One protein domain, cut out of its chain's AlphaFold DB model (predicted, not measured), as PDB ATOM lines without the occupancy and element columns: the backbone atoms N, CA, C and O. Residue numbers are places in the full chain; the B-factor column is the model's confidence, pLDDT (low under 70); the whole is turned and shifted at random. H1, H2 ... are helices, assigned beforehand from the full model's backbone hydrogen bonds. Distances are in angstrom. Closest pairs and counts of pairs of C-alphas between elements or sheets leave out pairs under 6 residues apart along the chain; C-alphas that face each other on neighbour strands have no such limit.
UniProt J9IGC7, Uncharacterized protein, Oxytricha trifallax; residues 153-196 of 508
ATOM      1  N   VAL A 153      22.486 -21.821  59.215       81.69
ATOM      2  CA  VAL A 153      22.915 -22.053  57.809       81.69
ATOM      3  C   VAL A 153      24.135 -22.978  57.733       81.69
ATOM      4  O   VAL A 153      24.274 -23.774  56.805       81.69
ATOM      5  N   ILE A 154      25.020 -22.880  58.725       82.56
ATOM      6  CA  ILE A 154      26.208 -23.733  58.828       82.56
ATOM      7  C   ILE A 154      25.792 -25.174  59.148       82.56
ATOM      8  O   ILE A 154      26.300 -26.099  58.522       82.56
ATOM      9  N   GLU A 155      24.819 -25.369  60.037       88.12
ATOM     10  CA  GLU A 155      24.327 -26.698  60.420       88.12
ATOM     11  C   GLU A 155      23.594 -27.390  59.264       88.12
ATOM     12  O   GLU A 155      23.822 -28.570  58.998       88.12
ATOM     13  N   GLU A 156      22.767 -26.656  58.511       86.81
ATOM     14  CA  GLU A 156      22.131 -27.173  57.293       86.81
ATOM     15  C   GLU A 156      23.166 -27.573  56.238       86.81
ATOM     16  O   GLU A 156      23.041 -28.619  55.590       86.81
ATOM     17  N   PHE A 157      24.206 -26.753  56.072       87.75
ATOM     18  CA  PHE A 157      25.298 -27.049  55.159       87.75
ATOM     19  C   PHE A 157      26.067 -28.301  55.591       87.75
ATOM     20  O   PHE A 157      26.290 -29.185  54.766       87.75
ATOM     21  N   GLU A 158      26.434 -28.419  56.867       88.94
ATOM     22  CA  GLU A 158      27.158 -29.576  57.401       88.94
ATOM     23  C   GLU A 158      26.327 -30.862  57.330       88.94
ATOM     24  O   GLU A 158      26.841 -31.917  56.939       88.94
ATOM     25  N   LYS A 159      25.023 -30.784  57.609       90.69
ATOM     26  CA  LYS A 159      24.099 -31.911  57.444       90.69
ATOM     27  C   LYS A 159      24.028 -32.359  55.984       90.69
ATOM     28  O   LYS A 159      24.231 -33.531  55.682       90.69
ATOM     29  N   LYS A 160      23.835 -31.427  55.051       86.00
ATOM     30  CA  LYS A 160      23.784 -31.750  53.619       86.00
ATOM     31  C   LYS A 160      25.121 -32.272  53.094       86.00
ATOM     32  O   LYS A 160      25.157 -33.187  52.272       86.00
ATOM     33  N   TYR A 161      26.227 -31.708  53.568       84.75
ATOM     34  CA  TYR A 161      27.572 -32.127  53.196       84.75
ATOM     35  C   TYR A 161      27.890 -33.535  53.714       84.75
ATOM     36  O   TYR A 161      28.444 -34.343  52.970       84.75
ATOM     37  N   SER A 162      27.511 -33.859  54.953       87.06
ATOM     38  CA  SER A 162      27.700 -35.196  55.530       87.06
ATOM     39  C   SER A 162      26.826 -36.252  54.849       87.06
ATOM     40  O   SER A 162      27.321 -37.336  54.541       87.06
ATOM     41  N   GLU A 163      25.579 -35.920  54.504       80.56
ATOM     42  CA  GLU A 163      24.712 -36.773  53.680       80.56
ATOM     43  C   GLU A 163      25.318 -37.022  52.292       80.56
ATOM     44  O   GLU A 163      25.377 -38.163  51.828       80.56
ATOM     45  N   MET A 164      25.834 -35.976  51.639       75.00
ATOM     46  CA  MET A 164      26.484 -36.106  50.337       75.00
ATOM     47  C   MET A 164      27.807 -36.868  50.403       75.00
ATOM     48  O   MET A 164      28.117 -37.581  49.459       75.00
ATOM     49  N   CYS A 165      28.585 -36.746  51.475       77.81
ATOM     50  CA  CYS A 165      29.865 -37.442  51.632       77.81
ATOM     51  C   CYS A 165      29.723 -38.879  52.160       77.81
ATOM     52  O   CYS A 165      30.715 -39.610  52.207       77.81
ATOM     53  N   ASN A 166      28.518 -39.317  52.540       82.56
ATOM     54  CA  ASN A 166      28.285 -40.686  52.977       82.56
ATOM     55  C   ASN A 166      28.343 -41.649  51.778       82.56
ATOM     56  O   ASN A 166      27.427 -41.723  50.956       82.56
ATOM     57  N   GLN A 167      29.420 -42.431  51.704       73.56
ATOM     58  CA  GLN A 167      29.633 -43.405  50.633       73.56
ATOM     59  C   GLN A 167      28.519 -44.450  50.564       73.56
ATOM     60  O   GLN A 167      28.134 -44.834  49.467       73.56
ATOM     61  N   GLN A 168      27.945 -44.883  51.692       74.50
ATOM     62  CA  GLN A 168      26.842 -45.850  51.673       74.50
ATOM     63  C   GLN A 168      25.574 -45.257  51.058       74.50
ATOM     64  O   GLN A 168      24.865 -45.946  50.327       74.50
ATOM     65  N   TYR A 169      25.315 -43.973  51.308       70.25
ATOM     66  CA  TYR A 169      24.198 -43.253  50.708       70.25
ATOM     67  C   TYR A 169      24.405 -43.047  49.201       70.25
ATOM     68  O   TYR A 169      23.499 -43.327  48.420       70.25
ATOM     69  N   GLN A 170      25.613 -42.654  48.774       70.25
ATOM     70  CA  GLN A 170      25.955 -42.568  47.348       70.25
ATOM     71  C   GLN A 170      25.875 -43.931  46.653       70.25
ATOM     72  O   GLN A 170      25.324 -44.032  45.561       70.25
ATOM     73  N   ILE A 171      26.380 -44.987  47.295       67.56
ATOM     74  CA  ILE A 171      26.290 -46.351  46.781       67.56
ATOM     75  C   ILE A 171      24.827 -46.746  46.654       67.56
ATOM     76  O   ILE A 171      24.477 -47.230  45.596       67.56
ATOM     77  N   LYS A 172      23.968 -46.505  47.657       68.62
ATOM     78  CA  LYS A 172      22.525 -46.799  47.591       68.62
ATOM     79  C   LYS A 172      21.831 -46.026  46.466       68.62
ATOM     80  O   LYS A 172      21.106 -46.632  45.692       68.62
ATOM     81  N   LYS A 173      22.129 -44.732  46.316       67.69
ATOM     82  CA  LYS A 173      21.637 -43.892  45.210       67.69
ATOM     83  C   LYS A 173      22.047 -44.436  43.835       67.69
ATOM     84  O   LYS A 173      21.284 -44.326  42.885       67.69
ATOM     85  N   ASN A 174      23.239 -45.022  43.746       65.44
ATOM     86  CA  ASN A 174      23.774 -45.611  42.520       65.44
ATOM     87  C   ASN A 174      23.458 -47.118  42.385       65.44
ATOM     88  O   ASN A 174      23.710 -47.687  41.328       65.44
ATOM     89  N   ARG A 175      22.934 -47.773  43.435       59.56
ATOM     90  CA  ARG A 175      22.699 -49.231  43.518       59.56
ATOM     91  C   ARG A 175      21.364 -49.670  42.949       59.56
ATOM     92  O   ARG A 175      21.215 -50.856  42.684       59.56
ATOM     93  N   ASP A 176      20.437 -48.742  42.745       59.44
ATOM     94  CA  ASP A 176      19.214 -49.037  41.994       59.44
ATOM     95  C   ASP A 176      19.524 -49.254  40.499       59.44
ATOM     96  O   ASP A 176      18.662 -49.688  39.747       59.44
ATOM     97  N   VAL A 177      20.781 -49.043  40.081       60.03
ATOM     98  CA  VAL A 177      21.290 -49.449  38.774       60.03
ATOM     99  C   VAL A 177      21.859 -50.861  38.855       60.03
ATOM    100  O   VAL A 177      22.948 -51.082  39.386       60.03
ATOM    101  N   SER A 178      21.100 -51.829  38.338       59.09
ATOM    102  CA  SER A 178      21.508 -53.236  38.254       59.09
ATOM    103  C   SER A 178      22.886 -53.355  37.574       59.09
ATOM    104  O   SER A 178      23.053 -52.862  36.454       59.09
ATOM    105  N   PRO A 179      23.893 -53.987  38.212       62.50
ATOM    106  CA  PRO A 179      25.247 -54.081  37.661       62.50
ATOM    107  C   PRO A 179      25.333 -55.029  36.459       62.50
ATOM    108  O   PRO A 179      26.314 -55.001  35.721       62.50
ATOM    109  N   THR A 180      24.329 -55.887  36.273       71.25
ATOM    110  CA  THR A 180      24.271 -56.888  35.204       71.25
ATOM    111  C   THR A 180      23.606 -56.368  33.939       71.25
ATOM    112  O   THR A 180      23.973 -56.805  32.851       71.25
ATOM    113  N   SER A 181      22.645 -55.444  34.041       69.75
ATOM    114  CA  SER A 181      21.999 -54.862  32.864       69.75
ATOM    115  C   SER A 181      21.502 -53.436  33.120       69.75
ATOM    116  O   SER A 181      20.665 -53.218  34.002       69.75
ATOM    117  N   PRO A 182      21.912 -52.455  32.296       71.25
ATOM    118  CA  PRO A 182      21.364 -51.102  32.358       71.25
ATOM    119  C   PRO A 182      19.885 -51.034  31.928       71.25
ATOM    120  O   PRO A 182      19.258 -49.998  32.111       71.25
ATOM    121  N   PHE A 183      19.321 -52.120  31.381       71.94
ATOM    122  CA  PHE A 183      17.923 -52.224  30.940       71.94
ATOM    123  C   PHE A 183      17.064 -53.122  31.840       71.94
ATOM    124  O   PHE A 183      15.984 -53.557  31.436       71.94
ATOM    125  N   ASP A 184      17.552 -53.465  33.031       74.12
ATOM    126  CA  ASP A 184      16.769 -54.235  33.990       74.12
ATOM    127  C   ASP A 184      15.490 -53.464  34.366       74.12
ATOM    128  O   ASP A 184      15.532 -52.265  34.625       74.12
ATOM    129  N   LYS A 185      14.332 -54.128  34.389       74.94
ATOM    130  CA  LYS A 185      13.040 -53.459  34.651       74.94
ATOM    131  C   LYS A 185      12.955 -52.892  36.070       74.94
ATOM    132  O   LYS A 185      12.153 -52.000  36.324       74.94
ATOM    133  N   MET A 186      13.789 -53.406  36.973       69.88
ATOM    134  CA  MET A 186      13.934 -52.909  38.341       69.88
ATOM    135  C   MET A 186      14.878 -51.700  38.441       69.88
ATOM    136  O   MET A 186      14.943 -51.066  39.491       69.88
ATOM    137  N   ASN A 187      15.582 -51.361  37.358       72.75
ATOM    138  CA  ASN A 187      16.497 -50.232  37.266       72.75
ATOM    139  C   ASN A 187      15.715 -48.946  36.973       72.75
ATOM    140  O   ASN A 187      15.659 -48.458  35.844       72.75
ATOM    141  N   VAL A 188      15.026 -48.437  37.995       73.25
ATOM    142  CA  VAL A 188      14.323 -47.158  37.897       73.25
ATOM    143  C   VAL A 188      15.347 -46.052  38.150       73.25
ATOM    144  O   VAL A 188      15.904 -45.992  39.249       73.25
ATOM    145  N   PRO A 189      15.612 -45.161  37.176       68.38
ATOM    146  CA  PRO A 189      16.540 -44.064  37.396       68.38
ATOM    147  C   PRO A 189      16.051 -43.215  38.580       68.38
ATOM    148  O   PRO A 189      14.840 -43.013  38.729       68.38
ATOM    149  N   PRO A 190      16.961 -42.705  39.433       71.19
ATOM    150  CA  PRO A 190      16.578 -41.886  40.572       71.19
ATOM    151  C   PRO A 190      15.611 -40.780  40.147       71.19
ATOM    152  O   PRO A 190      15.864 -40.095  39.156       71.19
ATOM    153  N   LYS A 191      14.526 -40.572  40.909       71.31
ATOM    154  CA  LYS A 191      13.455 -39.608  40.569       71.31
ATOM    155  C   LYS A 191      13.976 -38.209  40.220       71.31
ATOM    156  O   LYS A 191      13.404 -37.548  39.372       71.31
ATOM    157  N   GLN A 192      15.113 -37.816  40.791       66.31
ATOM    158  CA  GLN A 192      15.831 -36.567  40.505       66.31
ATOM    159  C   GLN A 192      16.204 -36.373  39.023       66.31
ATOM    160  O   GLN A 192      16.383 -35.243  38.595       66.31
ATOM    161  N   TYR A 193      16.348 -37.452  38.251       65.44
ATOM    162  CA  TYR A 193      16.610 -37.404  36.808       65.44
ATOM    163  C   TYR A 193      15.333 -37.469  35.960       65.44
ATOM    164  O   TYR A 193      15.380 -37.185  34.766       65.44
ATOM    165  N   LEU A 194      14.214 -37.888  36.559       68.44
ATOM    166  CA  LEU A 194      12.908 -38.010  35.906       68.44
ATOM    167  C   LEU A 194      12.045 -36.764  36.114       68.44
ATOM    168  O   LEU A 194      11.261 -36.398  35.241       68.44
ATOM    169  N   GLU A 195      12.176 -36.118  37.270       66.94
ATOM    170  CA  GLU A 195      11.555 -34.831  37.537       66.94
ATOM    171  C   GLU A 195      12.203 -33.794  36.618       66.94
ATOM    172  O   GLU A 195      13.399 -33.522  36.701       66.94
ATOM    173  N   ALA A 196      11.408 -33.220  35.711       57.91
ATOM    174  CA  ALA A 196      11.829 -32.035  34.987       57.91
ATOM    175  C   ALA A 196      12.132 -30.966  36.036       57.91
ATOM    176  O   ALA A 196      11.222 -30.516  36.735       57.91
TER     177      ALA A 196
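AT A GLANCE: This is residues 153 to 196 of the 508 residues of an uncharacterized protein of Oxytricha trifallax (UniProt J9IGC7). The model is an open, flat hook with no packed core: the longest helix, H1, and the shorter H2 follow each other end to end and make a wide corner at Asn 166, and beyond H2 a long unnamed stretch, residues 176 to 190, turns back toward the small helix H3. No two helices touch. The printed part has 44 residues with three named helices, in the order H1, H2, H3, and no named strand; its class is all helix. It is only just loose, close to extended, with a radius of gyration of the C-alphas of 13.7 A, and it spans 41 by 25 by 10 A.

IN THESE COORDINATES: H1 is residues 153 to 165, 18.0 A from first to last C-alpha, beginning at C-alpha 153 (22.915, -22.053, 57.809). H2 is residues 167 to 175, 11.5 A long, with C-alpha 175 at (22.699, -49.231, 43.518). H3 is residues 191 to 194, ending at C-alpha 194 (12.908, -38.010, 35.906).

HOW THE PARTS SIT: H1 and H2 are close but not clearly touching, with 2 pairs of C-alphas within 8 A. Their closest C-alphas, those of Met 164 and Gln 170, are 7.1 A apart. They run the same way at a steep tilt of 60 degrees. H3 is apart from H1 and from H2. In H1 and H2 every O i to N i+4 pair is within hydrogen-bond range; H3, with 4 residues, is too short for such a pair.

THE WHOLE: The two C-alphas farthest apart, those of Val 153 and Thr 180, are 41.5 A apart. The printed part has no cut. The link from H1 to H2 is tight, with 1 residue, and that from H2 to H3 is long, with 15. Residues 153 to 172 and 191 to 196 stand free. The mean pLDDT of the printed part is 73.3, and 17 residues are under 70, among them 171 to 179 and 192 to 196.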